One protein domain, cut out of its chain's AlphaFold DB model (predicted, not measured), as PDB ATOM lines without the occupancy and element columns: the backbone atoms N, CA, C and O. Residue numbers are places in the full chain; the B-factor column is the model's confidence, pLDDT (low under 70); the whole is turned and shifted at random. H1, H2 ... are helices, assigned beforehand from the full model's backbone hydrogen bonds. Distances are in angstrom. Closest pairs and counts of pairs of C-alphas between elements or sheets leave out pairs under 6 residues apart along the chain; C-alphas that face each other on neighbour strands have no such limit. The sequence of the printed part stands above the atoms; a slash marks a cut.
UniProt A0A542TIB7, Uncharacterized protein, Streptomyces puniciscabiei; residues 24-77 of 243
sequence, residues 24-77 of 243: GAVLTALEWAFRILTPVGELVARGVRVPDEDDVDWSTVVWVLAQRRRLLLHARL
ATOM      1  N   GLY A  24     153.438 190.279 115.116       80.00
ATOM      2  CA  GLY A  24     152.616 189.771 116.222       80.00
ATOM      3  C   GLY A  24     153.418 188.885 117.188       80.00
ATOM      4  O   GLY A  24     153.203 188.919 118.406       80.00
ATOM      5  N   ALA A  25     154.440 188.198 116.677       81.56
ATOM      6  CA  ALA A  25     155.473 187.482 117.408       81.56
ATOM      7  C   ALA A  25     156.275 188.384 118.356       81.56
ATOM      8  O   ALA A  25     156.394 188.089 119.545       81.56
ATOM      9  N   VAL A  26     156.791 189.518 117.874       84.81
ATOM     10  CA  VAL A  26     157.563 190.465 118.700       84.81
ATOM     11  C   VAL A  26     156.683 191.046 119.796       84.81
ATOM     12  O   VAL A  26     157.114 191.119 120.946       84.81
ATOM     13  N   LEU A  27     155.438 191.406 119.475       85.25
ATOM     14  CA  LEU A  27     154.493 191.914 120.467       85.25
ATOM     15  C   LEU A  27     154.248 190.885 121.576       85.25
ATOM     16  O   LEU A  27     154.376 191.188 122.760       85.25
ATOM     17  N   THR A  28     153.979 189.644 121.177       86.81
ATOM     18  CA  THR A  28     153.736 188.517 122.081       86.81
ATOM     19  C   THR A  28     154.967 188.199 122.943       86.81
ATOM     20  O   THR A  28     154.845 187.954 124.147       86.81
ATOM     21  N   ALA A  29     156.171 188.260 122.366       86.62
ATOM     22  CA  ALA A  29     157.426 188.069 123.087       86.62
ATOM     23  C   ALA A  29     157.700 189.201 124.093       86.62
ATOM     24  O   ALA A  29     158.131 188.935 125.219       86.62
ATOM     25  N   LEU A  30     157.421 190.456 123.724       87.62
ATOM     26  CA  LEU A  30     157.571 191.613 124.609       87.62
ATOM     27  C   LEU A  30     156.573 191.565 125.767       87.62
ATOM     28  O   LEU A  30     156.979 191.708 126.918       87.62
ATOM     29  N   GLU A  31     155.292 191.313 125.500       89.62
ATOM     30  CA  GLU A  31     154.268 191.148 126.540       89.62
ATOM     31  C   GLU A  31     154.674 190.067 127.548       89.62
ATOM     32  O   GLU A  31     154.614 190.278 128.763       89.62
ATOM     33  N   TRP A  32     155.189 188.938 127.054       90.12
ATOM     34  CA  TRP A  32     155.737 187.884 127.899       90.12
ATOM     35  C   TRP A  32     156.933 188.352 128.740       90.12
ATOM     36  O   TRP A  32     156.959 188.116 129.954       90.12
ATOM     37  N   ALA A  33     157.907 189.035 128.129       88.00
ATOM     38  CA  ALA A  33     159.097 189.545 128.810       88.00
ATOM     39  C   ALA A  33     158.747 190.565 129.909       88.00
ATOM     40  O   ALA A  33     159.315 190.514 131.002       88.00
ATOM     41  N   PHE A  34     157.759 191.427 129.659       87.69
ATOM     42  CA  PHE A  34     157.233 192.392 130.628       87.69
ATOM     43  C   PHE A  34     156.224 191.791 131.614       87.69
ATOM     44  O   PHE A  34     155.698 192.509 132.462       87.69
ATOM     45  N   ARG A  35     155.969 190.475 131.545       90.12
ATOM     46  CA  ARG A  35     154.997 189.757 132.388       90.12
ATOM     47  C   ARG A  35     153.573 190.316 132.292       90.12
ATOM     48  O   ARG A  35     152.772 190.139 133.208       90.12
ATOM     49  N   ILE A  36     153.240 190.930 131.160       88.31
ATOM     50  CA  ILE A  36     151.883 191.342 130.812       88.31
ATOM     51  C   ILE A  36     151.184 190.102 130.258       88.31
ATOM     52  O   ILE A  36     151.476 189.619 129.166       88.31
ATOM     53  N   LEU A  37     150.303 189.511 131.063       87.06
ATOM     54  CA  LEU A  37     149.609 188.285 130.683       87.06
ATOM     55  C   LEU A  37     148.409 188.598 129.787       87.06
ATOM     56  O   LEU A  37     147.270 188.621 130.243       87.06
ATOM     57  N   THR A  38     148.677 188.775 128.498       89.00
ATOM     58  CA  THR A  38     147.667 188.881 127.436       89.00
ATOM     59  C   THR A  38     146.682 187.716 127.525       89.00
ATOM     60  O   THR A  38     147.140 186.572 127.651       89.00
ATOM     61  N   PRO A  39     145.360 187.940 127.506       91.69
ATOM     62  CA  PRO A  39     144.375 186.864 127.535       91.69
ATOM     63  C   PRO A  39     144.648 185.802 126.462       91.69
ATOM     64  O   PRO A  39     145.074 186.113 125.354       91.69
ATOM     65  N   VAL A  40     144.390 184.527 126.778       91.62
ATOM     66  CA  VAL A  40     144.671 183.409 125.852       91.62
ATOM     67  C   VAL A  40     143.927 183.572 124.525       91.62
ATOM     68  O   VAL A  40     144.506 183.314 123.477       91.62
ATOM     69  N   GLY A  41     142.675 184.043 124.558       91.12
ATOM     70  CA  GLY A  41     141.885 184.266 123.345       91.12
ATOM     71  C   GLY A  41     142.500 185.304 122.404       91.12
ATOM     72  O   GLY A  41     142.448 185.127 121.195       91.12
ATOM     73  N   GLU A  42     143.141 186.340 122.947       89.94
ATOM     74  CA  GLU A  42     143.813 187.366 122.149       89.94
ATOM     75  C   GLU A  42     145.125 186.842 121.545       89.94
ATOM     76  O   GLU A  42     145.401 187.093 120.377       89.94
ATOM     77  N   LEU A  43     145.888 186.028 122.286       90.81
ATOM     78  CA  LEU A  43     147.070 185.347 121.740       90.81
ATOM     79  C   LEU A  43     146.706 184.416 120.576       90.81
ATOM     80  O   LEU A  43     147.365 184.433 119.543       90.81
ATOM     81  N   VAL A  44     145.637 183.630 120.725       91.31
ATOM     82  CA  VAL A  44     145.156 182.743 119.654       91.31
ATOM     83  C   VAL A  44     144.645 183.552 118.464       91.31
ATOM     84  O   VAL A  44     144.964 183.212 117.332       91.31
ATOM     85  N   ALA A  45     143.912 184.645 118.695       90.31
ATOM     86  CA  ALA A  45     143.441 185.511 117.615       90.31
ATOM     87  C   ALA A  45     144.596 186.094 116.782       90.31
ATOM     88  O   ALA A  45     144.461 186.203 115.567       90.31
ATOM     89  N   ARG A  46     145.737 186.413 117.413       87.44
ATOM     90  CA  ARG A  46     146.951 186.859 116.710       87.44
ATOM     91  C   ARG A  46     147.584 185.730 115.900       87.44
ATOM     92  O   ARG A  46     147.799 185.900 114.711       87.44
ATOM     93  N   GLY A  47     147.799 184.565 116.511       86.81
ATOM     94  CA  GLY A  47     148.428 183.430 115.826       86.81
ATOM     95  C   GLY A  47     147.581 182.803 114.710       86.81
ATOM     96  O   GLY A  47     148.127 182.147 113.841       86.81
ATOM     97  N   VAL A  48     146.256 182.992 114.717       89.56
ATOM     98  CA  VAL A  48     145.339 182.478 113.674       89.56
ATOM     99  C   VAL A  48     145.061 183.529 112.587       89.56
ATOM    100  O   VAL A  48     144.370 183.250 111.608       89.56
ATOM    101  N   ARG A  49     145.593 184.751 112.730       85.88
ATOM    102  CA  ARG A  49     145.364 185.849 111.779       85.88
ATOM    103  C   ARG A  49     145.876 185.512 110.376       85.88
ATOM    104  O   ARG A  49     145.249 185.915 109.396       85.88
ATOM    105  N   VAL A  50     146.963 184.748 110.289       80.50
ATOM    106  CA  VAL A  50     147.525 184.225 109.043       80.50
ATOM    107  C   VAL A  50     147.482 182.692 109.110       80.50
ATOM    108  O   VAL A  50     148.084 182.110 110.006       80.50
ATOM    109  N   PRO A  51     146.747 182.011 108.212       75.31
ATOM    110  CA  PRO A  51     146.643 180.554 108.199       75.31
ATOM    111  C   PRO A  51     147.854 179.923 107.490       75.31
ATOM    112  O   PRO A  51     147.685 179.184 106.520       75.31
ATOM    113  N   ASP A  52     149.059 180.253 107.945       79.88
ATOM    114  CA  ASP A  52     150.308 179.654 107.479       79.88
ATOM    115  C   ASP A  52     150.926 178.830 108.618       79.88
ATOM    116  O   ASP A  52     150.994 179.266 109.766       79.88
ATOM    117  N   GLU A  53     151.315 177.591 108.315       71.75
ATOM    118  CA  GLU A  53     151.905 176.672 109.295       71.75
ATOM    119  C   GLU A  53     153.322 177.112 109.697       71.75
ATOM    120  O   GLU A  53     153.750 176.834 110.819       71.75
ATOM    121  N   ASP A  54     154.001 177.855 108.816       77.12
ATOM    122  CA  ASP A  54     155.325 178.441 109.048       77.12
ATOM    123  C   ASP A  54     155.246 179.872 109.619       77.12
ATOM    124  O   ASP A  54     156.252 180.587 109.697       77.12
ATOM    125  N   ASP A  55     154.057 180.302 110.056       82.38
ATOM    126  CA  ASP A  55     153.858 181.634 110.607       82.38
ATOM    127  C   ASP A  55     154.597 181.818 111.948       82.38
ATOM    128  O   ASP A  55     154.455 181.069 112.931       82.38
ATOM    129  N   VAL A  56     155.425 182.860 111.994       79.44
ATOM    130  CA  VAL A  56     156.260 183.187 113.154       79.44
ATOM    131  C   VAL A  56     155.403 183.621 114.351       79.44
ATOM    132  O   VAL A  56     155.773 183.370 115.504       79.44
ATOM    133  N   ASP A  57     154.231 184.211 114.119       87.44
ATOM    134  CA  ASP A  57     153.308 184.608 115.178       87.44
ATOM    135  C   ASP A  57     152.677 183.369 115.816       87.44
ATOM    136  O   ASP A  57     152.629 183.272 117.048       87.44
ATOM    137  N   TRP A  58     152.279 182.376 115.013       88.19
ATOM    138  CA  TRP A  58     151.754 181.109 115.527       88.19
ATOM    139  C   TRP A  58     152.776 180.360 116.392       88.19
ATOM    140  O   TRP A  58     152.479 180.005 117.540       88.19
ATOM    141  N   SER A  59     154.000 180.166 115.891       85.94
ATOM    142  CA  SER A  59     155.062 179.477 116.646       85.94
ATOM    143  C   SER A  59     155.388 180.191 117.967       85.94
ATOM    144  O   SER A  59     155.521 179.548 119.018       85.94
ATOM    145  N   THR A  60     155.399 181.526 117.959       90.88
ATOM    146  CA  THR A  60     155.614 182.341 119.160       90.88
ATOM    147  C   THR A  60     154.461 182.219 120.160       90.88
ATOM    148  O   THR A  60     154.692 182.067 121.366       90.88
ATOM    149  N   VAL A  61     153.208 182.233 119.690       91.44
ATOM    150  CA  VAL A  61     152.014 182.042 120.531       91.44
ATOM    151  C   VAL A  61     152.038 180.674 121.209       91.44
ATOM    152  O   VAL A  61     151.856 180.588 122.430       91.44
ATOM    153  N   VAL A  62     152.320 179.607 120.455       92.62
ATOM    154  CA  VAL A  62     152.440 178.242 120.990       92.62
ATOM    155  C   VAL A  62     153.528 178.178 122.062       92.62
ATOM    156  O   VAL A  62     153.298 177.629 123.147       92.62
ATOM    157  N   TRP A  63     154.688 178.791 121.810       93.19
ATOM    158  CA  TRP A  63     155.781 178.845 122.777       93.19
ATOM    159  C   TRP A  63     155.375 179.558 124.076       93.19
ATOM    160  O   TRP A  63     155.560 179.002 125.165       93.19
ATOM    161  N   VAL A  64     154.752 180.741 124.000       93.00
ATOM    162  CA  VAL A  64     154.295 181.489 125.188       93.00
ATOM    163  C   VAL A  64     153.253 180.700 125.985       93.00
ATOM    164  O   VAL A  64     153.326 180.643 127.219       93.00
ATOM    165  N   LEU A  65     152.297 180.049 125.317       93.06
ATOM    166  CA  LEU A  65     151.290 179.219 125.985       93.06
ATOM    167  C   LEU A  65     151.922 178.012 126.694       93.06
ATOM    168  O   LEU A  65     151.557 177.708 127.837       93.06
ATOM    169  N   ALA A  66     152.917 177.368 126.078       93.38
ATOM    170  CA  ALA A  66     153.672 176.285 126.703       93.38
ATOM    171  C   ALA A  66     154.422 176.764 127.961       93.38
ATOM    172  O   ALA A  66     154.366 176.103 129.005       93.38
ATOM    173  N   GLN A  67     155.055 177.944 127.912       92.81
ATOM    174  CA  GLN A  67     155.722 178.519 129.084       92.81
ATOM    175  C   GLN A  67     154.735 178.878 130.202       92.81
ATOM    176  O   GLN A  67     155.009 178.603 131.371       92.81
ATOM    177  N   ARG A  68     153.558 179.431 129.876       92.62
ATOM    178  CA  ARG A  68     152.495 179.699 130.866       92.62
ATOM    179  C   ARG A  68     152.053 178.431 131.574       92.62
ATOM    180  O   ARG A  68     151.988 178.407 132.802       92.62
ATOM    181  N   ARG A  69     151.798 177.362 130.815       91.06
ATOM    182  CA  ARG A  69     151.438 176.060 131.384       91.06
ATOM    183  C   ARG A  69     152.539 175.546 132.307       91.06
ATOM    184  O   ARG A  69     152.238 175.103 133.410       91.06
ATOM    185  N   ARG A  70     153.806 175.654 131.896       89.12
ATOM    186  CA  ARG A  70     154.954 175.249 132.717       89.12
ATOM    187  C   ARG A  70     155.042 176.043 134.023       89.12
ATOM    188  O   ARG A  70     155.258 175.441 135.067       89.12
ATOM    189  N   LEU A  71     154.834 177.361 133.988       85.81
ATOM    190  CA  LEU A  71     154.804 178.192 135.198       85.81
ATOM    191  C   LEU A  71     153.658 177.802 136.137       85.81
ATOM    192  O   LEU A  71     153.875 177.704 137.340       85.81
ATOM    193  N   LEU A  72     152.461 177.545 135.603       84.19
ATOM    194  CA  LEU A  72     151.314 177.114 136.407       84.19
ATOM    195  C   LEU A  72     151.535 175.736 137.037       84.19
ATOM    196  O   LEU A  72     151.158 175.521 138.188       84.19
ATOM    197  N   LEU A  73     152.159 174.810 136.306       86.06
ATOM    198  CA  LEU A  73     152.534 173.503 136.841       86.06
ATOM    199  C   LEU A  73     153.582 173.640 137.948       86.06
ATOM    200  O   LEU A  73     153.402 173.060 139.012       86.06
ATOM    201  N   HIS A  74     154.615 174.462 137.752       77.88
ATOM    202  CA  HIS A  74     155.608 174.731 138.797       77.88
ATOM    203  C   HIS A  74     154.991 175.380 140.034       77.88
ATOM    204  O   HIS A  74     155.281 174.950 141.143       77.88
ATOM    205  N   ALA A  75     154.087 176.348 139.870       78.81
ATOM    206  CA  ALA A  75     153.395 176.982 140.991       78.81
ATOM    207  C   ALA A  75     152.518 176.000 141.790       78.81
ATOM    208  O   ALA A  75     152.397 176.145 143.002       78.81
ATOM    209  N   ARG A  76     151.930 174.986 141.137       72.50
ATOM    210  CA  ARG A  76     151.166 173.917 141.810       72.50
ATOM    211  C   ARG A  76     152.044 172.894 142.528       72.50
ATOM    212  O   ARG A  76     151.559 172.227 143.432       72.50
ATOM    213  N   LEU A  77     153.296 172.748 142.102       69.94
ATOM    214  CA  LEU A  77     154.236 171.775 142.653       69.94
ATOM    215  C   LEU A  77     155.105 172.339 143.778       69.94
ATOM    216  O   LEU A  77     155.838 171.564 144.381       69.94
TER     217      LEU A  77
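AT A GLANCE: This is residues 24 to 77 of the 243 residues of an uncharacterized protein of Streptomyces puniciscabiei (UniProt A0A542TIB7). What would one see first? One long helix, H3, has two shorter helices, H1 and H2, packed on its first half from two sides, their three axes making a triangle in cross-section, while its last residues, 69 to 77, stick out as a bare arm. What is it made of? The printed part has 54 residues with three named helices, in the order H1, H2, H3, and no named strand; the class is all helix. How large is it? It is compact, with a radius of gyration of the C-alphas of 11.4 A, yet elongated, spanning 36 by 20 by 16 A.

IN THESE COORDINATES: Where is the longest helix? H3, residues 56 to 77, runs 31.7 A from C-alpha 56 at (156.260, 183.187, 113.154) to C-alpha 77 at (154.236, 171.775, 142.653). Where are the others? H1, residues 24 to 33, begins with C-alpha 24 at (152.616, 189.771, 116.222) and is 14.2 A long. H2, residues 40 to 47, is 10.7 A long.

HOW THE PARTS SIT: What touches H3? H1 touches residues 56 to 64 of it alone, the same way at a shallow tilt of 24 degrees; the closest C-alphas, of Ala 25 and Asp 57, are 4.2 A apart. H2 touches residues 57 to 65 of it alone, opposite ways at a shallow tilt of 26 degrees, and the two form a helical hairpin; the closest C-alphas, of Gly 47 and Trp 58, are 4.1 A apart. How do H1 and H2 stand? They form a helical hairpin and only just touch, with 3 pairs of C-alphas within 8 A, the closest those of Gly 24 and Arg 46 at 6.4 A; the tilt is steep, 38 degrees, opposite ways. What of the backbones? In H1, H2 and H3 every O i to N i+4 pair is within hydrogen-bond range.

THE WHOLE: How far does it reach? The two C-alphas farthest apart, of Val 50 and Leu 77, are 36.5 A apart. Is it continuous? The printed part has no cut, and both links, H1 to H2 and H2 to H3, are short. Where is confidence low? Residue 77 alone has a pLDDT under 70; the mean of the printed part is 86.4.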